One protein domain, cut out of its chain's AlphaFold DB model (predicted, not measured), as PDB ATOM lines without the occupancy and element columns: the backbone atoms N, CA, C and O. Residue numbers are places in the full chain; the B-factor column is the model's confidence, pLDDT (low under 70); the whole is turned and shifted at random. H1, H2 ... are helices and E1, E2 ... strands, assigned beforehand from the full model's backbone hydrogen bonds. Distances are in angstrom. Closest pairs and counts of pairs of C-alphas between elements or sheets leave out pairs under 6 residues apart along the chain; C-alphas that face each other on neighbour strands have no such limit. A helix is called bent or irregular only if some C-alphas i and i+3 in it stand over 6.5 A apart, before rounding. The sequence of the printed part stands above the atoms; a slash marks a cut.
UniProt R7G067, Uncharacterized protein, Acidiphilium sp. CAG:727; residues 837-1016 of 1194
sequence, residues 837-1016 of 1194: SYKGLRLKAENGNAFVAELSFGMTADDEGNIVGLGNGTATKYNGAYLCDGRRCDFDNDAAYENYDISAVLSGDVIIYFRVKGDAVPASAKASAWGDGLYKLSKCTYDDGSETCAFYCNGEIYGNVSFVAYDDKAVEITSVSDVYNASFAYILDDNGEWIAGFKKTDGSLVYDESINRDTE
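AT A GLANCE: This is residues 837 to 1016 of the 1194 residues of an uncharacterized protein of Acidiphilium sp. CAG:727 (UniProt R7G067). Three sheets follow one another face to face, their strands crossed: a curled eight-stranded sheet folded back on itself at E9, a five-stranded sheet in the middle, and a four-stranded sheet only partly facing it. H1, one short helix, packs on both the five-stranded and the four-stranded sheet. The printed part has 180 residues, with strands E1 to E14, then H1, then E15 to E17; the class is mostly strand. The sheets run E4 E3 E1 E9 E8 E7 E6 E5, E2 E10 E11 E12 E13 and E14 E15 E16 E17, all antiparallel. The whole is compact, with a radius of gyration of the C-alphas of 15.8 A and spans of 50 by 38 by 28 A.

HOW THE PARTS SIT: Start at E1, residues 837 to 843, antiparallel to E9, residues 910 to 915, where N 841 and O 912 are 2.9 A apart, within hydrogen-bond range. Next to E1 find E3, residues 857 to 861, with N 840 and O 857 2.8 A apart, then the edge strand E4, residues 866 to 868. E5, residues 876 to 878, E6, 881 to 884, E7, 887 to 892, and E8, 895 to 899, lead into E9 as a meander, each strand the antiparallel neighbour of the one before. This is a folded sheet, bent back into two leaves: E4 E3 E1 face E8 E7 E6 E5, with E9 as the hinge. E2, residues 851 to 853, pairs with E10, residues 922 to 930, which opens a second meander through E11, 935 to 942, E12, 947 to 953, and E13, 956 to 959; N 926 and O 939 are 2.9 A apart. These two sheets have 98 pairs of C-alphas within 10 A, their strands at 46 degrees; the closest C-alphas of E8 and E13 are those of Ala 895 and Gly 959, 4.8 A. E13 runs on into E14, residues 962 to 966, at 98 degrees. E15, 984 to 988, E16, 994 to 1001, and E17, 1004 to 1007, form the third meander; N 964 and O 986 of E14 and E15 are 3.0 A apart. With the five-stranded sheet this one has 29 pairs within 10 A, strands at 66 degrees, completing a stack of sheets, face to face in turn. H1, residues 976 to 981, is on the five-stranded sheet at a height of 7.2 A, over E10; the closest C-alphas are those of Ser 928 and Ser 977, 4.8 A. It is also on the four-stranded sheet, at a height of 7.9 A. H1 is irregular, C-alphas 977 and 980 being 7.3 A apart; 0 of 2 O i to N i+4 pairs are within range, and 2 of 3 O i to N i+3 pairs.

IN THESE COORDINATES: Find C-alpha 837 at (197.427, 217.077, 161.687); E1 runs 19.8 A from there. E10, the longest strand by residues, covers 23.8 A from C-alpha 922 at (193.035, 208.623, 156.699); E11 covers 23.0 A and E16 21.3 A. E17 ends at C-alpha 1007, (213.213, 188.188, 163.643).

THE WHOLE: The C-alphas farthest apart, of Glu 864 and Lys 969, are 51.5 A apart. The printed part has no cut and no long link. Its mean pLDDT is 81.3; 28 residues are under 70, among them 848 to 854 and 900 to 908.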
ATOM      1  N   SER A 837     198.428 217.906 160.986       90.69
ATOM      2  CA  SER A 837     197.427 217.077 161.687       90.69
ATOM      3  C   SER A 837     197.480 215.608 161.250       90.69
ATOM      4  O   SER A 837     197.709 215.311 160.078       90.69
ATOM      5  N   TYR A 838     197.211 214.692 162.180       91.56
ATOM      6  CA  TYR A 838     197.358 213.245 162.023       91.56
ATOM      7  C   TYR A 838     196.169 212.479 162.625       91.56
ATOM      8  O   TYR A 838     195.558 212.936 163.594       91.56
ATOM      9  N   LYS A 839     195.876 211.287 162.085       91.31
ATOM     10  CA  LYS A 839     194.883 210.330 162.612       91.31
ATOM     11  C   LYS A 839     195.496 208.949 162.810       91.31
ATOM     12  O   LYS A 839     196.265 208.510 161.964       91.31
ATOM     13  N   GLY A 840     195.147 208.254 163.888       88.94
ATOM     14  CA  GLY A 840     195.821 207.014 164.268       88.94
ATOM     15  C   GLY A 840     194.931 205.911 164.820       88.94
ATOM     16  O   GLY A 840     193.768 206.123 165.175       88.94
ATOM     17  N   LEU A 841     195.517 204.717 164.890       85.06
ATOM     18  CA  LEU A 841     194.949 203.512 165.490       85.06
ATOM     19  C   LEU A 841     195.851 202.997 166.611       85.06
ATOM     20  O   LEU A 841     197.074 203.073 166.519       85.06
ATOM     21  N   ARG A 842     195.238 202.423 167.648       84.19
ATOM     22  CA  ARG A 842     195.956 201.736 168.728       84.19
ATOM     23  C   ARG A 842     196.157 200.269 168.377       84.19
ATOM     24  O   ARG A 842     195.200 199.579 168.034       84.19
ATOM     25  N   LEU A 843     197.381 199.793 168.554       81.00
ATOM     26  CA  LEU A 843     197.781 198.406 168.372       81.00
ATOM     27  C   LEU A 843     198.303 197.854 169.692       81.00
ATOM     28  O   LEU A 843     199.204 198.436 170.297       81.00
ATOM     29  N   LYS A 844     197.719 196.739 170.133       75.25
ATOM     30  CA  LYS A 844     198.039 196.134 171.426       75.25
ATOM     31  C   LYS A 844     199.298 195.269 171.385       75.25
ATOM     32  O   LYS A 844     199.700 194.810 170.316       75.25
ATOM     33  N   ALA A 845     199.869 195.010 172.557       70.38
ATOM     34  CA  ALA A 845     200.934 194.034 172.796       70.38
ATOM     35  C   ALA A 845     200.439 192.568 172.719       70.38
ATOM     36  O   ALA A 845     200.609 191.791 173.654       70.38
ATOM     37  N   GLU A 846     199.751 192.190 171.640       68.00
ATOM     38  CA  GLU A 846     199.210 190.837 171.441       68.00
ATOM     39  C   GLU A 846     199.794 190.220 170.160       68.00
ATOM     40  O   GLU A 846     199.871 190.880 169.121       68.00
ATOM     41  N   ASN A 847     200.190 188.943 170.221       70.31
ATOM     42  CA  ASN A 847     200.627 188.187 169.045       70.31
ATOM     43  C   ASN A 847     199.425 187.628 168.286       70.31
ATOM     44  O   ASN A 847     198.560 186.995 168.887       70.31
ATOM     45  N   GLY A 848     199.432 187.780 166.961       64.44
ATOM     46  CA  GLY A 848     198.514 187.075 166.074       64.44
ATOM     47  C   GLY A 848     197.061 187.514 166.195       64.44
ATOM     48  O   GLY A 848     196.254 186.829 166.809       64.44
ATOM     49  N   ASN A 849     196.716 188.621 165.534       57.38
ATOM     50  CA  ASN A 849     195.341 188.971 165.188       57.38
ATOM     51  C   ASN A 849     195.325 189.951 164.004       57.38
ATOM     52  O   ASN A 849     196.064 190.935 163.982       57.38
ATOM     53  N   ALA A 850     194.440 189.693 163.040       59.59
ATOM     54  CA  ALA A 850     194.018 190.672 162.051       59.59
ATOM     55  C   ALA A 850     193.178 191.739 162.764       59.59
ATOM     56  O   ALA A 850     192.035 191.482 163.147       59.59
ATOM     57  N   PHE A 851     193.727 192.936 162.949       61.50
ATOM     58  CA  PHE A 851     192.970 194.050 163.514       61.50
ATOM     59  C   PHE A 851     192.375 194.882 162.378       61.50
ATOM     60  O   PHE A 851     193.104 195.498 161.597       61.50
ATOM     61  N   VAL A 852     191.046 194.905 162.287       57.78
ATOM     62  CA  VAL A 852     190.319 195.956 161.564       57.78
ATOM     63  C   VAL A 852     189.883 196.959 162.622       57.78
ATOM     64  O   VAL A 852     189.036 196.639 163.454       57.78
ATOM     65  N   ALA A 853     190.497 198.139 162.636       57.75
ATOM     66  CA  ALA A 853     190.207 199.168 163.630       57.75
ATOM     67  C   ALA A 853     189.840 200.497 162.956       57.75
ATOM     68  O   ALA A 853     190.466 200.904 161.977       57.75
ATOM     69  N   GLU A 854     188.834 201.185 163.501       64.69
ATOM     70  CA  GLU A 854     188.515 202.572 163.147       64.69
ATOM     71  C   GLU A 854     189.611 203.516 163.682       64.69
ATOM     72  O   GLU A 854     190.046 203.396 164.834       64.69
ATOM     73  N   LEU A 855     190.062 204.470 162.857       80.00
ATOM     74  CA  LEU A 855     191.095 205.459 163.205       80.00
ATOM     75  C   LEU A 855     190.551 206.478 164.222       80.00
ATOM     76  O   LEU A 855     189.996 207.514 163.858       80.00
ATOM     77  N   SER A 856     190.688 206.149 165.506       80.94
ATOM     78  CA  SER A 856     189.997 206.817 166.619       80.94
ATOM     79  C   SER A 856     190.853 207.840 167.379       80.94
ATOM     80  O   SER A 856     190.350 208.494 168.292       80.94
ATOM     81  N   PHE A 857     192.137 207.984 167.035       86.19
ATOM     82  CA  PHE A 857     193.092 208.866 167.722       86.19
ATOM     83  C   PHE A 857     193.551 210.014 166.817       86.19
ATOM     84  O   PHE A 857     193.588 209.850 165.599       86.19
ATOM     85  N   GLY A 858     193.915 211.167 167.392       86.12
ATOM     86  CA  GLY A 858     194.372 212.343 166.645       86.12
ATOM     87  C   GLY A 858     195.554 213.057 167.302       86.12
ATOM     88  O   GLY A 858     195.678 213.046 168.525       86.12
ATOM     89  N   MET A 859     196.398 213.676 166.475       88.06
ATOM     90  CA  MET A 859     197.585 214.431 166.895       88.06
ATOM     91  C   MET A 859     197.814 215.636 165.966       88.06
ATOM     92  O   MET A 859     197.545 215.554 164.769       88.06
ATOM     93  N   THR A 860     198.319 216.748 166.496       87.75
ATOM     94  CA  THR A 860     198.712 217.960 165.762       87.75
ATOM     95  C   THR A 860     200.092 218.440 166.198       87.75
ATOM     96  O   THR A 860     200.382 218.359 167.380       87.75
ATOM     97  N   ALA A 861     200.908 218.978 165.297       85.19
ATOM     98  CA  ALA A 861     202.199 219.601 165.603       85.19
ATOM     99  C   ALA A 861     202.244 221.043 165.068       85.19
ATOM    100  O   ALA A 861     201.745 221.273 163.962       85.19
ATOM    101  N   ASP A 862     202.822 221.989 165.819       82.25
ATOM    102  CA  ASP A 862     202.981 223.396 165.420       82.25
ATOM    103  C   ASP A 862     204.394 223.751 164.919       82.25
ATOM    104  O   ASP A 862     205.324 222.943 164.961       82.25
ATOM    105  N   ASP A 863     204.539 224.990 164.446       78.88
ATOM    106  CA  ASP A 863     205.753 225.529 163.824       78.88
ATOM    107  C   ASP A 863     206.907 225.769 164.818       78.88
ATOM    108  O   ASP A 863     207.989 226.186 164.419       78.88
ATOM    109  N   GLU A 864     206.725 225.515 166.110       72.31
ATOM    110  CA  GLU A 864     207.806 225.500 167.106       72.31
ATOM    111  C   GLU A 864     208.138 224.064 167.550       72.31
ATOM    112  O   GLU A 864     209.055 223.848 168.344       72.31
ATOM    113  N   GLY A 865     207.441 223.076 166.980       74.25
ATOM    114  CA  GLY A 865     207.559 221.667 167.319       74.25
ATOM    115  C   GLY A 865     206.646 221.250 168.458       74.25
ATOM    116  O   GLY A 865     206.777 220.131 168.935       74.25
ATOM    117  N   ASN A 866     205.719 222.090 168.915       81.81
ATOM    118  CA  ASN A 866     204.787 221.718 169.973       81.81
ATOM    119  C   ASN A 866     203.724 220.776 169.422       81.81
ATOM    120  O   ASN A 866     202.965 221.114 168.514       81.81
ATOM    121  N   ILE A 867     203.666 219.579 169.989       82.25
ATOM    122  CA  ILE A 867     202.734 218.531 169.610       82.25
ATOM    123  C   ILE A 867     201.598 218.496 170.621       82.25
ATOM    124  O   ILE A 867     201.823 218.529 171.827       82.25
ATOM    125  N   VAL A 868     200.375 218.436 170.111       78.88
ATOM    126  CA  VAL A 868     199.137 218.278 170.861       78.88
ATOM    127  C   VAL A 868     198.443 217.025 170.361       78.88
ATOM    128  O   VAL A 868     198.052 216.932 169.201       78.88
ATOM    129  N   GLY A 869     198.282 216.050 171.234       73.94
ATOM    130  CA  GLY A 869     197.688 214.769 170.907       73.94
ATOM    131  C   GLY A 869     197.379 214.041 172.194       73.94
ATOM    132  O   GLY A 869     196.702 214.563 173.080       73.94
ATOM    133  N   LEU A 870     197.876 212.823 172.303       64.75
ATOM    134  CA  LEU A 870     197.669 212.012 173.484       64.75
ATOM    135  C   LEU A 870     198.708 212.355 174.582       64.75
ATOM    136  O   LEU A 870     198.371 212.254 175.767       64.75
ATOM    137  N   GLY A 871     199.902 212.819 174.198       67.00
ATOM    138  CA  GLY A 871     200.884 213.568 174.993       67.00
ATOM    139  C   GLY A 871     201.099 214.959 174.387       67.00
ATOM    140  O   GLY A 871     201.108 215.103 173.163       67.00
ATOM    141  N   ASN A 872     201.218 215.989 175.234       74.06
ATOM    142  CA  ASN A 872     201.260 217.390 174.799       74.06
ATOM    143  C   ASN A 872     202.608 218.038 175.139       74.06
ATOM    144  O   ASN A 872     202.837 218.404 176.289       74.06
ATOM    145  N   GLY A 873     203.497 218.219 174.162       74.12
ATOM    146  CA  GLY A 873     204.818 218.800 174.409       74.12
ATOM    147  C   GLY A 873     205.645 219.044 173.150       74.12
ATOM    148  O   GLY A 873     205.282 218.611 172.061       74.12
ATOM    149  N   THR A 874     206.762 219.753 173.296       76.19
ATOM    150  CA  THR A 874     207.653 220.107 172.182       76.19
ATOM    151  C   THR A 874     208.510 218.923 171.739       76.19
ATOM    152  O   THR A 874     209.254 218.357 172.540       76.19
ATOM    153  N   ALA A 875     208.429 218.579 170.453       71.06
ATOM    154  CA  ALA A 875     209.172 217.524 169.784       71.06
ATOM    155  C   ALA A 875     210.674 217.738 169.978       71.06
ATOM    156  O   ALA A 875     211.310 218.536 169.287       71.06
ATOM    157  N   THR A 876     211.258 217.000 170.917       68.44
ATOM    158  CA  THR A 876     212.689 217.098 171.212       68.44
ATOM    159  C   THR A 876     213.377 215.828 170.741       68.44
ATOM    160  O   THR A 876     213.008 214.739 171.176       68.44
ATOM    161  N   LYS A 877     214.349 215.940 169.829       67.38
ATOM    162  CA  LYS A 877     215.039 214.778 169.253       67.38
ATOM    163  C   LYS A 877     215.836 214.045 170.345       67.38
ATOM    164  O   LYS A 877     216.740 214.618 170.945       67.38
ATOM    165  N   TYR A 878     215.497 212.789 170.605       61.00
ATOM    166  CA  TYR A 878     216.076 211.904 171.608       61.00
ATOM    167  C   TYR A 878     216.332 210.512 171.014       61.00
ATOM    168  O   TYR A 878     215.406 209.758 170.714       61.00
ATOM    169  N   ASN A 879     217.616 210.160 170.897       60.66
ATOM    170  CA  ASN A 879     218.077 208.830 170.491       60.66
ATOM    171  C   ASN A 879     217.411 208.323 169.191       60.66
ATOM    172  O   ASN A 879     216.845 207.233 169.158       60.66
ATOM    173  N   GLY A 880     217.422 209.167 168.152       60.28
ATOM    174  CA  GLY A 880     216.831 208.883 166.836       60.28
ATOM    175  C   GLY A 880     215.390 209.376 166.669       60.28
ATOM    176  O   GLY A 880     215.092 209.957 165.633       60.28
ATOM    177  N   ALA A 881     214.565 209.269 167.715       64.75
ATOM    178  CA  ALA A 881     213.142 209.630 167.722       64.75
ATOM    179  C   ALA A 881     212.885 210.994 168.393       64.75
ATOM    180  O   ALA A 881     213.819 211.650 168.843       64.75
ATOM    181  N   TYR A 882     211.633 211.433 168.509       71.12
ATOM    182  CA  TYR A 882     211.238 212.600 169.302       71.12
ATOM    183  C   TYR A 882     210.675 212.187 170.678       71.12
ATOM    184  O   TYR A 882     210.206 211.072 170.912       71.12
ATOM    185  N   LEU A 883     210.733 213.092 171.648       71.56
ATOM    186  CA  LEU A 883     210.006 212.947 172.904       71.56
ATOM    187  C   LEU A 883     208.971 214.062 173.009       71.56
ATOM    188  O   LEU A 883     209.300 215.233 172.819       71.56
ATOM    189  N   CYS A 884     207.739 213.676 173.329       69.38
ATOM    190  CA  CYS A 884     206.582 214.548 173.452       69.38
ATOM    191  C   CYS A 884     205.925 214.280 174.813       69.38
ATOM    192  O   CYS A 884     205.243 213.274 174.967       69.38
ATOM    193  N   ASP A 885     206.158 215.135 175.816       71.88
ATOM    194  CA  ASP A 885     205.531 215.031 177.153       71.88
ATOM    195  C   ASP A 885     205.700 213.667 177.839       71.88
ATOM    196  O   ASP A 885     204.743 213.028 178.281       71.88
ATOM    197  N   GLY A 886     206.937 213.161 177.862       63.91
ATOM    198  CA  GLY A 886     207.204 211.842 178.432       63.91
ATOM    199  C   GLY A 886     206.474 210.731 177.677       63.91
ATOM    200  O   GLY A 886     206.083 209.736 178.272       63.91
ATOM    201  N   ARG A 887     206.270 210.895 176.372       75.31
ATOM    202  CA  ARG A 887     205.908 209.811 175.465       75.31
ATOM    203  C   ARG A 887     206.870 209.793 174.310       75.31
ATOM    204  O   ARG A 887     207.226 210.842 173.766       75.31
ATOM    205  N   ARG A 888     207.314 208.590 173.962       77.75
ATOM    206  CA  ARG A 888     208.177 208.408 172.804       77.75
ATOM    207  C   ARG A 888     207.310 208.554 171.567       77.75
ATOM    208  O   ARG A 888     206.333 207.820 171.405       77.75
ATOM    209  N   CYS A 889     207.644 209.550 170.767       78.31
ATOM    210  CA  CYS A 889     206.969 209.871 169.530       78.31
ATOM    211  C   CYS A 889     208.017 209.864 168.424       78.31
ATOM    212  O   CYS A 889     209.167 210.213 168.645       78.31
ATOM    213  N   ASP A 890     207.668 209.471 167.220       84.62
ATOM    214  CA  ASP A 890     208.586 209.669 166.104       84.62
ATOM    215  C   ASP A 890     207.805 210.012 164.860       84.62
ATOM    216  O   ASP A 890     206.618 209.697 164.781       84.62
ATOM    217  N   PHE A 891     208.466 210.701 163.939       85.50
ATOM    218  CA  PHE A 891     207.874 211.240 162.728       85.50
ATOM    219  C   PHE A 891     208.754 210.862 161.558       85.50
ATOM    220  O   PHE A 891     209.886 211.331 161.450       85.50
ATOM    221  N   ASP A 892     208.192 210.078 160.652       87.00
ATOM    222  CA  ASP A 892     208.864 209.718 159.420       87.00
ATOM    223  C   ASP A 892     207.855 209.620 158.281       87.00
ATOM    224  O   ASP A 892     206.829 208.954 158.404       87.00
ATOM    225  N   ASN A 893     208.142 210.307 157.174       81.75
ATOM    226  CA  ASN A 893     207.429 210.151 155.905       81.75
ATOM    227  C   ASN A 893     205.889 210.085 156.013       81.75
ATOM    228  O   ASN A 893     205.235 209.170 155.513       81.75
ATOM    229  N   ASP A 894     205.304 211.104 156.655       85.75
ATOM    230  CA  ASP A 894     203.865 211.247 156.943       85.75
ATOM    231  C   ASP A 894     203.263 210.186 157.883       85.75
ATOM    232  O   ASP A 894     202.061 210.219 158.154       85.75
ATOM    233  N   ALA A 895     204.066 209.277 158.419       88.69
ATOM    234  CA  ALA A 895     203.708 208.439 159.544       88.69
ATOM    235  C   ALA A 895     204.264 209.041 160.834       88.69
ATOM    236  O   ALA A 895     205.259 209.769 160.858       88.69
ATOM    237  N   ALA A 896     203.589 208.735 161.928       88.19
ATOM    238  CA  ALA A 896     204.128 208.965 163.246       88.19
ATOM    239  C   ALA A 896     203.724 207.825 164.164       88.19
ATOM    240  O   ALA A 896     202.751 207.116 163.902       88.19
ATOM    241  N   TYR A 897     204.437 207.653 165.261       87.00
ATOM    242  CA  TYR A 897     203.949 206.813 166.341       87.00
ATOM    243  C   TYR A 897     203.966 207.574 167.650       87.00
ATOM    244  O   TYR A 897     204.695 208.549 167.805       87.00
ATOM    245  N   GLU A 898     203.160 207.107 168.589       82.75
ATOM    246  CA  GLU A 898     203.215 207.514 169.981       82.75
ATOM    247  C   GLU A 898     203.051 206.269 170.846       82.75
ATOM    248  O   GLU A 898     202.086 205.507 170.709       82.75
ATOM    249  N   ASN A 899     204.018 206.039 171.723       76.88
ATOM    250  CA  ASN A 899     203.974 204.960 172.698       76.88
ATOM    251  C   ASN A 899     203.535 205.512 174.062       76.88
ATOM    252  O   ASN A 899     203.957 206.594 174.471       76.88
ATOM    253  N   TYR A 900     202.678 204.768 174.766       68.62
ATOM    254  CA  TYR A 900     202.211 205.128 176.106       68.62
ATOM    255  C   TYR A 900     203.304 205.019 177.180       68.62
ATOM    256  O   TYR A 900     203.174 205.672 178.215       68.62
ATOM    257  N   ASP A 901     204.335 204.195 176.961       62.88
ATOM    258  CA  ASP A 901     205.396 203.918 177.936       62.88
ATOM    259  C   ASP A 901     206.750 204.521 177.509       62.88
ATOM    260  O   ASP A 901     207.140 204.461 176.341       62.88
ATOM    261  N   ILE A 902     207.465 205.110 178.476       59.06
ATOM    262  CA  ILE A 902     208.820 205.670 178.320       59.06
ATOM    263  C   ILE A 902     209.918 204.633 178.551       59.06
ATOM    264  O   ILE A 902     211.094 204.930 178.327       59.06
ATOM    265  N   SER A 903     209.562 203.457 179.078       58.50
ATOM    266  CA  SER A 903     210.523 202.416 179.413       58.50
ATOM    267  C   SER A 903     211.149 201.808 178.150       58.50
ATOM    268  O   SER A 903     210.517 201.674 177.105       58.50
ATOM    269  N   ALA A 904     212.432 201.444 178.236       51.06
ATOM    270  CA  ALA A 904     213.226 200.943 177.110       51.06
ATOM    271  C   ALA A 904     212.751 199.584 176.538       51.06
ATOM    272  O   ALA A 904     213.341 199.095 175.577       51.06
ATOM    273  N   VAL A 905     211.706 198.964 177.105       55.50
ATOM    274  CA  VAL A 905     211.137 197.686 176.645       55.50
ATOM    275  C   VAL A 905     209.920 197.976 175.758       55.50
ATOM    276  O   VAL A 905     208.813 198.216 176.225       55.50
ATOM    277  N   LEU A 906     210.139 197.988 174.444       60.94
ATOM    278  CA  LEU A 906     209.251 198.594 173.438       60.94
ATOM    279  C   LEU A 906     208.082 197.698 172.976       60.94
ATOM    280  O   LEU A 906     207.535 197.906 171.890       60.94
ATOM    281  N   SER A 907     207.697 196.710 173.789       58.56
ATOM    282  CA  SER A 907     206.712 195.667 173.462       58.56
ATOM    283  C   SER A 907     205.256 196.030 173.796       58.56
ATOM    284  O   SER A 907     204.352 195.270 173.473       58.56
ATOM    285  N   GLY A 908     205.002 197.195 174.404       65.50
ATOM    286  CA  GLY A 908     203.667 197.643 174.829       65.50
ATOM    287  C   GLY A 908     202.697 198.073 173.711       65.50
ATOM    288  O   GLY A 908     202.959 197.952 172.508       65.50
ATOM    289  N   ASP A 909     201.544 198.608 174.127       76.75
ATOM    290  CA  ASP A 909     200.532 199.186 173.237       76.75
ATOM    291  C   ASP A 909     201.044 200.482 172.586       76.75
ATOM    292  O   ASP A 909     201.412 201.429 173.279       76.75
ATOM    293  N   VAL A 910     201.004 200.555 171.255       81.81
ATOM    294  CA  VAL A 910     201.487 201.712 170.481       81.81
ATOM    295  C   VAL A 910     200.361 202.268 169.627       81.81
ATOM    296  O   VAL A 910     199.542 201.511 169.102       81.81
ATOM    297  N   ILE A 911     200.321 203.588 169.468       85.75
ATOM    298  CA  ILE A 911     199.436 204.243 168.510       85.75
ATOM    299  C   ILE A 911     200.254 204.637 167.298       85.75
ATOM    300  O   ILE A 911     201.241 205.354 167.415       85.75
ATOM    301  N   ILE A 912     199.829 204.160 166.133       89.19
ATOM    302  CA  ILE A 912     200.416 204.552 164.856       89.19
ATOM    303  C   ILE A 912     199.480 205.568 164.216       89.19
ATOM    304  O   ILE A 912     198.275 205.332 164.109       89.19
ATOM    305  N   TYR A 913     200.038 206.699 163.810       90.12
ATOM    306  CA  TYR A 913     199.353 207.806 163.171       90.12
ATOM    307  C   TYR A 913     199.782 207.952 161.713       90.12
ATOM    308  O   TYR A 913     200.944 207.769 161.361       90.12
ATOM    309  N   PHE A 914     198.838 208.378 160.885       92.06
ATOM    310  CA  PHE A 914     199.035 208.754 159.495       92.06
ATOM    311  C   PHE A 914     198.618 210.217 159.320       92.06
ATOM    312  O   PHE A 914     197.572 210.645 159.826       92.06
ATOM    313  N   ARG A 915     199.444 211.014 158.641       91.50
ATOM    314  CA  ARG A 915     199.206 212.444 158.418       91.50
ATOM    315  C   ARG A 915     198.046 212.654 157.452       91.50
ATOM    316  O   ARG A 915     197.872 211.897 156.493       91.50
ATOM    317  N   VAL A 916     197.289 213.721 157.684       90.38
ATOM    318  CA  VAL A 916     196.340 214.261 156.706       90.38
ATOM    319  C   VAL A 916     197.130 214.909 155.566       90.38
ATOM    320  O   VAL A 916     197.957 215.789 155.812       90.38
ATOM    321  N   LYS A 917     196.893 214.468 154.325       84.81
ATOM    322  CA  LYS A 917     197.649 214.905 153.142       84.81
ATOM    323  C   LYS A 917     196.777 215.812 152.275       84.81
ATOM    324  O   LYS A 917     196.023 215.337 151.432       84.81
ATOM    325  N   GLY A 918     196.874 217.127 152.481       82.75
ATOM    326  CA  GLY A 918     195.987 218.083 151.808       82.75
ATOM    327  C   GLY A 918     194.524 217.799 152.163       82.75
ATOM    328  O   GLY A 918     194.169 217.870 153.338       82.75
ATOM    329  N   ASP A 919     193.716 217.434 151.163       82.31
ATOM    330  CA  ASP A 919     192.305 217.060 151.343       82.31
ATOM    331  C   ASP A 919     192.090 215.552 151.609       82.31
ATOM    332  O   ASP A 919     190.996 215.174 152.018       82.31
ATOM    333  N   ALA A 920     193.102 214.691 151.404       85.75
ATOM    334  CA  ALA A 920     192.992 213.243 151.609       85.75
ATOM    335  C   ALA A 920     193.151 212.884 153.092       85.75
ATOM    336  O   ALA A 920     194.196 213.126 153.717       85.75
ATOM    337  N   VAL A 921     192.111 212.278 153.668       89.25
ATOM    338  CA  VAL A 921     192.036 211.990 155.103       89.25
ATOM    339  C   VAL A 921     192.139 210.480 155.348       89.25
ATOM    340  O   VAL A 921     191.413 209.710 154.720       89.25
ATOM    341  N   PRO A 922     192.993 210.026 156.290       91.56
ATOM    342  CA  PRO A 922     193.035 208.623 156.699       91.56
ATOM    343  C   PRO A 922     191.639 208.114 157.102       91.56
ATOM    344  O   PRO A 922     191.023 208.675 158.020       91.56
ATOM    345  N   ALA A 923     191.133 207.080 156.416       88.44
ATOM    346  CA  ALA A 923     189.751 206.609 156.561       88.44
ATOM    347  C   ALA A 923     189.641 205.261 157.287       88.44
ATOM    348  O   ALA A 923     188.809 205.110 158.180       88.44
ATOM    349  N   SER A 924     190.486 204.286 156.946       87.25
ATOM    350  CA  SER A 924     190.528 202.983 157.624       87.25
ATOM    351  C   SER A 924     191.940 202.408 157.634       87.25
ATOM    352  O   SER A 924     192.759 202.785 156.800       87.25
ATOM    353  N   ALA A 925     192.236 201.499 158.562       88.12
ATOM    354  CA  ALA A 925     193.524 200.820 158.587       88.12
ATOM    355  C   ALA A 925     193.400 199.344 158.983       88.12
ATOM    356  O   ALA A 925     192.536 198.948 159.769       88.12
ATOM    357  N   LYS A 926     194.300 198.536 158.423       88.44
ATOM    358  CA  LYS A 926     194.487 197.116 158.726       88.44
ATOM    359  C   LYS A 926     195.897 196.891 159.237       88.44
ATOM    360  O   LYS A 926     196.835 197.457 158.686       88.44
ATOM    361  N   ALA A 927     196.054 196.050 160.251       88.12
ATOM    362  CA  ALA A 927     197.361 195.804 160.848       88.12
ATOM    363  C   ALA A 927     197.577 194.341 161.243       88.12
ATOM    364  O   ALA A 927     196.617 193.580 161.394       88.12
ATOM    365  N   SER A 928     198.849 193.995 161.435       87.12
ATOM    366  CA  SER A 928     199.332 192.742 162.015       87.12
ATOM    367  C   SER A 928     200.487 193.033 162.978       87.12
ATOM    368  O   SER A 928     201.316 193.907 162.710       87.12
ATOM    369  N   ALA A 929     200.537 192.310 164.099       86.56
ATOM    370  CA  ALA A 929     201.537 192.473 165.154       86.56
ATOM    371  C   ALA A 929     202.124 191.122 165.595       86.56
ATOM    372  O   ALA A 929     201.416 190.108 165.633       86.56
ATOM    373  N   TRP A 930     203.424 191.113 165.901       85.69
ATOM    374  CA  TRP A 930     204.168 189.922 166.325       85.69
ATOM    375  C   TRP A 930     205.407 190.260 167.163       85.69
ATOM    376  O   TRP A 930     205.724 191.432 167.379       85.69
ATOM    377  N   GLY A 931     206.093 189.223 167.657       80.94
ATOM    378  CA  GLY A 931     207.259 189.364 168.535       80.94
ATOM    379  C   GLY A 931     206.904 189.977 169.889       80.94
ATOM    380  O   GLY A 931     207.576 190.901 170.333       80.94
ATOM    381  N   ASP A 932     205.793 189.538 170.484       77.62
ATOM    382  CA  ASP A 932     205.194 190.100 171.702       77.62
ATOM    383  C   ASP A 932     204.888 191.600 171.578       77.62
ATOM    384  O   ASP A 932     204.972 192.354 172.539       77.62
ATOM    385  N   GLY A 933     204.538 192.050 170.369       73.44
ATOM    386  CA  GLY A 933     204.215 193.447 170.087       73.44
ATOM    387  C   GLY A 933     205.418 194.328 169.742       73.44
ATOM    388  O   GLY A 933     205.223 195.518 169.496       73.44
ATOM    389  N   LEU A 934     206.639 193.792 169.661       80.94
ATOM    390  CA  LEU A 934     207.819 194.561 169.231       80.94
ATOM    391  C   LEU A 934     207.754 195.004 167.761       80.94
ATOM    392  O   LEU A 934     208.342 196.029 167.410       80.94
ATOM    393  N   TYR A 935     207.022 194.265 166.922       88.19
ATOM    394  CA  TYR A 935     206.891 194.535 165.492       88.19
ATOM    395  C   TYR A 935     205.426 194.713 165.115       88.19
ATOM    396  O   TYR A 935     204.578 193.878 165.447       88.19
ATOM    397  N   LYS A 936     205.118 195.814 164.422       88.12
ATOM    398  CA  LYS A 936     203.751 196.146 164.010       88.12
ATOM    399  C   LYS A 936     203.753 196.708 162.594       88.12
ATOM    400  O   LYS A 936     204.337 197.758 162.342       88.12
ATOM    401  N   LEU A 937     203.066 196.033 161.677       91.06
ATOM    402  CA  LEU A 937     202.874 196.494 160.303       91.06
ATOM    403  C   LEU A 937     201.426 196.936 160.121       91.06
ATOM    404  O   LEU A 937     200.504 196.183 160.430       91.06
ATOM    405  N   SER A 938     201.231 198.152 159.619       90.06
ATOM    406  CA  SER A 938     199.911 198.740 159.387       90.06
ATOM    407  C   SER A 938     199.794 199.277 157.975       90.06
ATOM    408  O   SER A 938     200.741 199.853 157.456       90.06
ATOM    409  N   LYS A 939     198.610 199.148 157.383       91.56
ATOM    410  CA  LYS A 939     198.246 199.733 156.096       91.56
ATOM    411  C   LYS A 939     197.001 200.589 156.254       91.56
ATOM    412  O   LYS A 939     195.959 200.082 156.663       91.56
ATOM    413  N   CYS A 940     197.130 201.870 155.941       90.62
ATOM    414  CA  CYS A 940     196.052 202.846 155.930       90.62
ATOM    415  C   CYS A 940     195.503 203.006 154.509       90.62
ATOM    416  O   CYS A 940     196.278 203.170 153.570       90.62
ATOM    417  N   THR A 941     194.179 203.023 154.382       91.44
ATOM    418  CA  THR A 941     193.442 203.412 153.176       91.44
ATOM    419  C   THR A 941     192.769 204.762 153.447       91.44
ATOM    420  O   THR A 941     192.019 204.909 154.420       91.44
ATOM    421  N   TYR A 942     193.068 205.755 152.615       91.50
ATOM    422  CA  TYR A 942     192.498 207.102 152.653       91.50
ATOM    423  C   TYR A 942     191.104 207.125 152.010       91.50
ATOM    424  O   TYR A 942     190.703 206.192 151.311       91.50
ATOM    425  N   ASP A 943     190.339 208.183 152.265       90.88
ATOM    426  CA  ASP A 943     188.987 208.368 151.724       90.88
ATOM    427  C   ASP A 943     188.937 208.514 150.194       90.88
ATOM    428  O   ASP A 943     187.936 208.151 149.573       90.88
ATOM    429  N   ASP A 944     190.031 208.963 149.579       89.44
ATOM    430  CA  ASP A 944     190.231 208.978 148.127       89.44
ATOM    431  C   ASP A 944     190.614 207.607 147.528       89.44
ATOM    432  O   ASP A 944     190.709 207.461 146.307       89.44
ATOM    433  N   GLY A 945     190.796 206.589 148.376       87.25
ATOM    434  CA  GLY A 945     191.182 205.230 148.008       87.25
ATOM    435  C   GLY A 945     192.690 204.993 147.903       87.25
ATOM    436  O   GLY A 945     193.090 203.858 147.642       87.25
ATOM    437  N   SER A 946     193.532 206.014 148.106       90.00
ATOM    438  CA  SER A 946     194.987 205.838 148.171       90.00
ATOM    439  C   SER A 946     195.397 205.061 149.424       90.00
ATOM    440  O   SER A 946     194.687 205.053 150.432       90.00
ATOM    441  N   GLU A 947     196.536 204.364 149.374       90.69
ATOM    442  CA  GLU A 947     196.997 203.519 150.477       90.69
ATOM    443  C   GLU A 947     198.460 203.787 150.821       90.69
ATOM    444  O   GLU A 947     199.285 203.990 149.932       90.69
ATOM    445  N   THR A 948     198.792 203.740 152.112       91.50
ATOM    446  CA  THR A 948     200.182 203.751 152.586       91.50
ATOM    447  C   THR A 948     200.374 202.773 153.735       91.50
ATOM    448  O   THR A 948     199.443 202.511 154.501       91.50
ATOM    449  N   CYS A 949     201.582 202.234 153.864       92.06
ATOM    450  CA  CYS A 949     201.956 201.379 154.977       92.06
ATOM    451  C   CYS A 949     202.907 202.106 155.926       92.06
ATOM    452  O   CYS A 949     203.708 202.939 155.512       92.06
ATOM    453  N   ALA A 950     202.840 201.737 157.200       92.38
ATOM    454  CA  ALA A 950     203.819 202.115 158.201       92.38
ATOM    455  C   ALA A 950     204.260 200.874 158.977       92.38
ATOM    456  O   ALA A 950     203.432 200.026 159.334       92.38
ATOM    457  N   PHE A 951     205.560 200.778 159.231       92.38
ATOM    458  CA  PHE A 951     206.144 199.700 160.015       92.38
ATOM    459  C   PHE A 951     206.817 200.264 161.256       92.38
ATOM    460  O   PHE A 951     207.700 201.113 161.171       92.38
ATOM    461  N   TYR A 952     206.370 199.784 162.409       88.75
ATOM    462  CA  TYR A 952     206.973 200.081 163.695       88.75
ATOM    463  C   TYR A 952     207.877 198.919 164.097       88.75
ATOM    464  O   TYR A 952     207.417 197.775 164.204       88.75
ATOM    465  N   CYS A 953     209.149 199.231 164.330       85.88
ATOM    466  CA  CYS A 953     210.187 198.274 164.684       85.88
ATOM    467  C   CYS A 953     211.056 198.867 165.787       85.88
ATOM    468  O   CYS A 953     211.667 199.911 165.592       85.88
ATOM    469  N   ASN A 954     211.103 198.209 166.949       74.69
ATOM    470  CA  ASN A 954     212.044 198.539 168.025       74.69
ATOM    471  C   ASN A 954     212.107 200.044 168.396       74.69
ATOM    472  O   ASN A 954     213.175 200.591 168.671       74.69
ATOM    473  N   GLY A 955     210.951 200.719 168.443       75.44
ATOM    474  CA  GLY A 955     210.856 202.124 168.862       75.44
ATOM    475  C   GLY A 955     211.174 203.155 167.783       75.44
ATOM    476  O   GLY A 955     211.394 204.317 168.120       75.44
ATOM    477  N   GLU A 956     211.174 202.753 166.521       82.50
ATOM    478  CA  GLU A 956     211.242 203.640 165.361       82.50
ATOM    479  C   GLU A 956     210.028 203.384 164.462       82.50
ATOM    480  O   GLU A 956     209.484 202.270 164.430       82.50
ATOM    481  N   ILE A 957     209.576 204.426 163.760       88.06
ATOM    482  CA  ILE A 957     208.525 204.320 162.745       88.06
ATOM    483  C   ILE A 957     209.117 204.590 161.376       88.06
ATOM    484  O   ILE A 957     209.836 205.561 161.185       88.06
ATOM    485  N   TYR A 958     208.754 203.734 160.434       90.94
ATOM    486  CA  TYR A 958     209.109 203.870 159.034       90.94
ATOM    487  C   TYR A 958     207.821 204.088 158.246       90.94
ATOM    488  O   TYR A 958     206.925 203.231 158.253       90.94
ATOM    489  N   GLY A 959     207.698 205.263 157.630       89.31
ATOM    490  CA  GLY A 959     206.554 205.642 156.803       89.31
ATOM    491  C   GLY A 959     206.727 205.206 155.348       89.31
ATOM    492  O   GLY A 959     207.838 205.108 154.845       89.31
ATOM    493  N   ASN A 960     205.615 204.962 154.648       90.56
ATOM    494  CA  ASN A 960     205.578 204.574 153.228       90.56
ATOM    495  C   ASN A 960     206.372 203.291 152.880       90.56
ATOM    496  O   ASN A 960     206.913 203.167 151.784       90.56
ATOM    497  N   VAL A 961     206.397 202.316 153.790       94.06
ATOM    498  CA  VAL A 961     207.102 201.035 153.604       94.06
ATOM    499  C   VAL A 961     206.388 200.081 152.639       94.06
ATOM    500  O   VAL A 961     205.183 200.181 152.396       94.06
ATOM    501  N   SER A 962     207.106 199.066 152.161       92.06
ATOM    502  CA  SER A 962     206.538 197.908 151.456       92.06
ATOM    503  C   SER A 962     206.940 196.592 152.132       92.06
ATOM    504  O   SER A 962     207.861 196.559 152.943       92.06
ATOM    505  N   PHE A 963     206.227 195.497 151.851       92.25
ATOM    506  CA  PHE A 963     206.537 194.186 152.429       92.25
ATOM    507  C   PHE A 963     206.383 193.064 151.407       92.25
ATOM    508  O   PHE A 963     205.574 193.160 150.485       92.25
ATOM    509  N   VAL A 964     207.134 191.985 151.619       90.56
ATOM    510  CA  VAL A 964     207.003 190.721 150.891       90.56
ATOM    511  C   VAL A 964     206.817 189.610 151.913       90.56
ATOM    512  O   VAL A 964     207.600 189.492 152.854       90.56
ATOM    513  N   ALA A 965     205.771 188.805 151.747       90.50
ATOM    514  CA  ALA A 965     205.432 187.728 152.668       90.50
ATOM    515  C   ALA A 965     204.837 186.535 151.917       90.50
ATOM    516  O   ALA A 965     204.096 186.713 150.951       90.50
ATOM    517  N   TYR A 966     205.128 185.320 152.382       86.94
ATOM    518  CA  TYR A 966     204.589 184.087 151.806       86.94
ATOM    519  C   TYR A 966     204.081 183.149 152.895       86.94
ATOM    520  O   TYR A 966     204.716 183.019 153.941       86.94
ATOM    521  N   ASP A 967     202.955 182.481 152.652       84.06
ATOM    522  CA  ASP A 967     202.402 181.470 153.557       84.06
ATOM    523  C   ASP A 967     203.149 180.120 153.475       84.06
ATOM    524  O   ASP A 967     204.139 179.957 152.756       84.06
ATOM    525  N   ASP A 968     202.688 179.132 154.246       72.31
ATOM    526  CA  ASP A 968     203.211 177.755 154.263       72.31
ATOM    527  C   ASP A 968     202.969 176.963 152.963       72.31
ATOM    528  O   ASP A 968     203.488 175.858 152.802       72.31
ATOM    529  N   LYS A 969     202.244 177.547 152.005       74.69
ATOM    530  CA  LYS A 969     201.996 177.019 150.657       74.69
ATOM    531  C   LYS A 969     202.755 177.799 149.582       74.69
ATOM    532  O   LYS A 969     202.487 177.624 148.394       74.69
ATOM    533  N   ALA A 970     203.697 178.658 149.977       74.12
ATOM    534  CA  ALA A 970     204.438 179.548 149.085       74.12
ATOM    535  C   ALA A 970     203.541 180.476 148.234       74.12
ATOM    536  O   ALA A 970     203.929 180.915 147.140       74.12
ATOM    537  N   VAL A 971     202.342 180.788 148.726       80.00
ATOM    538  CA  VAL A 971     201.441 181.783 148.143       80.00
ATOM    539  C   VAL A 971     201.756 183.137 148.763       80.00
ATOM    540  O   VAL A 971     201.985 183.248 149.965       80.00
ATOM    541  N   GLU A 972     201.821 184.167 147.924       86.38
ATOM    542  CA  GLU A 972     202.126 185.523 148.370       86.38
ATOM    543  C   GLU A 972     200.982 186.075 149.226       86.38
ATOM    544  O   GLU A 972     199.819 186.091 148.811       86.38
ATOM    545  N   ILE A 973     201.325 186.548 150.420       88.25
ATOM    546  CA  ILE A 973     200.410 187.250 151.310       88.25
ATOM    547  C   ILE A 973     200.478 188.731 150.951       88.25
ATOM    548  O   ILE A 973     201.468 189.404 151.211       88.25
ATOM    549  N   THR A 974     199.398 189.245 150.372       85.19
ATOM    550  CA  THR A 974     199.284 190.652 149.944       85.19
ATOM    551  C   THR A 974     198.517 191.519 150.946       85.19
ATOM    552  O   THR A 974     198.514 192.747 150.859       85.19
ATOM    553  N   SER A 975     197.860 190.890 151.923       87.06
ATOM    554  CA  SER A 975     197.088 191.544 152.979       87.06
ATOM    555  C   SER A 975     197.939 191.695 154.236       87.06
ATOM    556  O   SER A 975     198.385 190.700 154.803       87.06
ATOM    557  N   VAL A 976     198.118 192.934 154.712       88.56
ATOM    558  CA  VAL A 976     198.889 193.223 155.937       88.56
ATOM    559  C   VAL A 976     198.347 192.469 157.151       88.56
ATOM    560  O   VAL A 976     199.128 192.016 157.979       88.56
ATOM    561  N   SER A 977     197.029 192.284 157.245       86.69
ATOM    562  CA  SER A 977     196.386 191.584 158.363       86.69
ATOM    563  C   SER A 977     196.779 190.114 158.487       86.69
ATOM    564  O   SER A 977     196.698 189.555 159.576       86.69
ATOM    565  N   ASP A 978     197.203 189.500 157.384       87.06
ATOM    566  CA  ASP A 978     197.509 188.074 157.322       87.06
ATOM    567  C   ASP A 978     199.014 187.802 157.392       87.06
ATOM    568  O   ASP A 978     199.424 186.645 157.461       87.06
ATOM    569  N   VAL A 979     199.847 188.851 157.433       89.56
ATOM    570  CA  VAL A 979     201.313 188.726 157.446       89.56
ATOM    571  C   VAL A 979     201.797 187.898 158.629       89.56
ATOM    572  O   VAL A 979     202.737 187.135 158.462       89.56
ATOM    573  N   TYR A 980     201.132 187.938 159.791       86.38
ATOM    574  CA  TYR A 980     201.491 187.070 160.921       86.38
ATOM    575  C   TYR A 980     201.485 185.574 160.574       86.38
ATOM    576  O   TYR A 980     202.249 184.801 161.153       86.38
ATOM    577  N   ASN A 981     200.623 185.156 159.649       85.38
ATOM    578  CA  ASN A 981     200.496 183.764 159.225       85.38
ATOM    579  C   ASN A 981     201.528 183.376 158.159       85.38
ATOM    580  O   ASN A 981     201.545 182.228 157.722       85.38
ATOM    581  N   ALA A 982     202.392 184.307 157.750       88.12
ATOM    582  CA  ALA A 982     203.475 184.023 156.831       88.12
ATOM    583  C   ALA A 982     204.448 183.000 157.421       88.12
ATOM    584  O   ALA A 982     204.705 182.972 158.624       88.12
ATOM    585  N   SER A 983     205.028 182.188 156.546       85.31
ATOM    586  CA  SER A 983     206.175 181.343 156.865       85.31
ATOM    587  C   SER A 983     207.466 182.149 156.936       85.31
ATOM    588  O   SER A 983     208.323 181.863 157.769       85.31
ATOM    589  N   PHE A 984     207.596 183.181 156.102       87.56
ATOM    590  CA  PHE A 984     208.574 184.248 156.284       87.56
ATOM    591  C   PHE A 984     208.059 185.560 155.678       87.56
ATOM    592  O   PHE A 984     207.216 185.545 154.776       87.56
ATOM    593  N   ALA A 985     208.575 186.689 156.163       90.12
ATOM    594  CA  ALA A 985     208.275 188.022 155.648       90.12
ATOM    595  C   ALA A 985     209.476 188.965 155.801       90.12
ATOM    596  O   ALA A 985     210.233 188.837 156.758       90.12
ATOM    597  N   TYR A 986     209.629 189.940 154.906       92.56
ATOM    598  CA  TYR A 986     210.582 191.042 155.072       92.56
ATOM    599  C   TYR A 986     209.984 192.387 154.638       92.56
ATOM    600  O   TYR A 986     209.065 192.433 153.817       92.56
ATOM    601  N   ILE A 987     210.498 193.476 155.217       93.94
ATOM    602  CA  ILE A 987     210.003 194.855 155.064       93.94
ATOM    603  C   ILE A 987     211.077 195.732 154.408       93.94
ATOM    604  O   ILE A 987     212.261 195.589 154.728       93.94
ATOM    605  N   LEU A 988     210.659 196.639 153.522       91.06
ATOM    606  CA  LEU A 988     211.512 197.604 152.826       91.06
ATOM    607  C   LEU A 988     211.030 199.052 153.053       91.06
ATOM    608  O   LEU A 988     209.826 199.270 153.196       91.06
ATOM    609  N   ASP A 989     211.945 200.023 153.055       88.81
ATOM    610  CA  ASP A 989     211.650 201.461 153.174       88.81
ATOM    611  C   ASP A 989     211.051 202.072 151.888       88.81
ATOM    612  O   ASP A 989     210.765 201.362 150.917       88.81
ATOM    613  N   ASP A 990     210.837 203.393 151.883       85.44
ATOM    614  CA  ASP A 990     210.248 204.130 150.756       85.44
ATOM    615  C   ASP A 990     211.148 204.175 149.504       85.44
ATOM    616  O   ASP A 990     210.650 204.338 148.386       85.44
ATOM    617  N   ASN A 991     212.454 203.952 149.673       85.75
ATOM    618  CA  ASN A 991     213.440 203.824 148.602       85.75
ATOM    619  C   ASN A 991     213.656 202.359 148.166       85.75
ATOM    620  O   ASN A 991     214.376 202.102 147.196       85.75
ATOM    621  N   GLY A 992     213.016 201.396 148.837       81.75
ATOM    622  CA  GLY A 992     213.146 199.962 148.584       81.75
ATOM    623  C   GLY A 992     214.351 199.305 149.272       81.75
ATOM    624  O   GLY A 992     214.782 198.224 148.855       81.75
ATOM    625  N   GLU A 993     214.926 199.930 150.301       87.19
ATOM    626  CA  GLU A 993     216.004 199.363 151.110       87.19
ATOM    627  C   GLU A 993     215.479 198.470 152.242       87.19
ATOM    628  O   GLU A 993     214.399 198.683 152.775       87.19
ATOM    629  N   TRP A 994     216.222 197.415 152.589       92.56
ATOM    630  CA  TRP A 994     215.805 196.427 153.591       92.56
ATOM    631  C   TRP A 994     215.799 197.012 155.005       92.56
ATOM    632  O   TRP A 994     216.812 197.550 155.442       92.56
ATOM    633  N   ILE A 995     214.676 196.840 155.712       90.06
ATOM    634  CA  ILE A 995     214.491 197.264 157.106       90.06
ATOM    635  C   ILE A 995     214.594 196.070 158.064       90.06
ATOM    636  O   ILE A 995     215.324 196.135 159.049       90.06
ATOM    637  N   ALA A 996     213.827 194.996 157.831       91.56
ATOM    638  CA  ALA A 996     213.766 193.850 158.749       91.56
ATOM    639  C   ALA A 996     213.247 192.563 158.083       91.56
ATOM    640  O   ALA A 996     212.457 192.621 157.138       91.56
ATOM    641  N   GLY A 997     213.652 191.409 158.628       91.56
ATOM    642  CA  GLY A 997     213.315 190.057 158.168       91.56
ATOM    643  C   GLY A 997     212.760 189.153 159.264       91.56
ATOM    644  O   GLY A 997     213.169 189.261 160.418       91.56
ATOM    645  N   PHE A 998     211.834 188.255 158.916       91.00
ATOM    646  CA  PHE A 998     211.114 187.406 159.868       91.00
ATOM    647  C   PHE A 998     210.849 186.001 159.324       91.00
ATOM    648  O   PHE A 998     210.447 185.852 158.172       91.00
ATOM    649  N   LYS A 999     210.967 184.978 160.178       88.25
ATOM    650  CA  LYS A 999     210.663 183.569 159.873       88.25
ATOM    651  C   LYS A 999     209.733 182.957 160.924       88.25
ATOM    652  O   LYS A 999     209.844 183.248 162.112       88.25
ATOM    653  N   LYS A1000     208.807 182.089 160.505       86.56
ATOM    654  CA  LYS A1000     207.860 181.395 161.389       86.56
ATOM    655  C   LYS A1000     208.567 180.255 162.121       86.56
ATOM    656  O   LYS A1000     209.133 179.368 161.489       86.56
ATOM    657  N   THR A1001     208.552 180.279 163.448       77.25
ATOM    658  CA  THR A1001     209.116 179.242 164.328       77.25
ATOM    659  C   THR A1001     208.169 179.045 165.510       77.25
ATOM    660  O   THR A1001     207.679 180.024 166.068       77.25
ATOM    661  N   ASP A1002     207.826 177.792 165.826       75.31
ATOM    662  CA  ASP A1002     206.874 177.411 166.887       75.31
ATOM    663  C   ASP A1002     205.566 178.225 166.889       75.31
ATOM    664  O   ASP A1002     205.022 178.611 167.920       75.31
ATOM    665  N   GLY A1003     205.051 178.514 165.688       74.75
ATOM    666  CA  GLY A1003     203.798 179.244 165.498       74.75
ATOM    667  C   GLY A1003     203.898 180.773 165.587       74.75
ATOM    668  O   GLY A1003     202.900 181.435 165.309       74.75
ATOM    669  N   SER A1004     205.067 181.367 165.855       79.75
ATOM    670  CA  SER A1004     205.266 182.829 165.893       79.75
ATOM    671  C   SER A1004     206.285 183.313 164.858       79.75
ATOM    672  O   SER A1004     207.201 182.579 164.493       79.75
ATOM    673  N   LEU A1005     206.107 184.527 164.328       85.81
ATOM    674  CA  LEU A1005     207.118 185.157 163.475       85.81
ATOM    675  C   LEU A1005     208.226 185.724 164.360       85.81
ATOM    676  O   LEU A1005     207.971 186.586 165.201       85.81
ATOM    677  N   VAL A1006     209.446 185.242 164.151       87.12
ATOM    678  CA  VAL A1006     210.642 185.643 164.890       87.12
ATOM    679  C   VAL A1006     211.574 186.381 163.936       87.12
ATOM    680  O   VAL A1006     211.662 186.022 162.762       87.12
ATOM    681  N   TYR A1007     212.226 187.441 164.421       88.62
ATOM    682  CA  TYR A1007     213.213 188.188 163.643       88.62
ATOM    683  C   TYR A1007     214.363 187.273 163.206       88.62
ATOM    684  O   TYR A1007     214.902 186.521 164.020       88.62
ATOM    685  N   ASP A1008     214.716 187.335 161.926       86.12
ATOM    686  CA  ASP A1008     215.758 186.515 161.314       86.12
ATOM    687  C   ASP A1008     216.447 187.314 160.198       86.12
ATOM    688  O   ASP A1008     215.867 187.571 159.141       86.12
ATOM    689  N   GLU A1009     217.699 187.705 160.439       84.88
ATOM    690  CA  GLU A1009     218.518 188.502 159.509       84.88
ATOM    691  C   GLU A1009     218.822 187.775 158.194       84.88
ATOM    692  O   GLU A1009     219.147 188.413 157.188       84.88
ATOM    693  N   SER A1010     218.694 186.444 158.169       80.31
ATOM    694  CA  SER A1010     218.847 185.668 156.936       80.31
ATOM    695  C   SER A1010     217.677 185.856 155.962       80.31
ATOM    696  O   SER A1010     217.821 185.545 154.779       80.31
ATOM    697  N   ILE A1011     216.543 186.392 156.433       85.56
ATOM    698  CA  ILE A1011     215.381 186.730 155.608       85.56
ATOM    699  C   ILE A1011     215.482 188.196 155.163       85.56
ATOM    700  O   ILE A1011     215.207 189.128 155.912       85.56
ATOM    701  N   ASN A1012     215.878 188.437 153.921       83.81
ATOM    702  CA  ASN A1012     216.090 189.774 153.377       83.81
ATOM    703  C   ASN A1012     215.689 189.867 151.896       83.81
ATOM    704  O   ASN A1012     215.036 188.974 151.361       83.81
ATOM    705  N   ARG A1013     216.056 190.970 151.229       79.25
ATOM    706  CA  ARG A1013     215.676 191.229 149.829       79.25
ATOM    707  C   ARG A1013     216.165 190.162 148.837       79.25
ATOM    708  O   ARG A1013     215.567 190.031 147.775       79.25
ATOM    709  N   ASP A1014     217.226 189.432 149.183       78.44
ATOM    710  CA  ASP A1014     217.813 188.368 148.362       78.44
ATOM    711  C   ASP A1014     217.229 186.985 148.701       78.44
ATOM    712  O   ASP A1014     217.566 185.990 148.056       78.44
ATOM    713  N   THR A1015     216.350 186.889 149.706       74.31
ATOM    714  CA  THR A1015     215.675 185.636 150.048       74.31
ATOM    715  C   THR A1015     214.746 185.226 148.916       74.31
ATOM    716  O   THR A1015     213.733 185.869 148.638       74.31
ATOM    717  N   GLU A1016     215.089 184.117 148.263       67.12
ATOM    718  CA  GLU A1016     214.258 183.552 147.208       67.12
ATOM    719  C   GLU A1016     212.867 183.177 147.738       67.12
ATOM    720  O   GLU A1016     212.697 182.757 148.887       67.12
TER     721      GLU A1016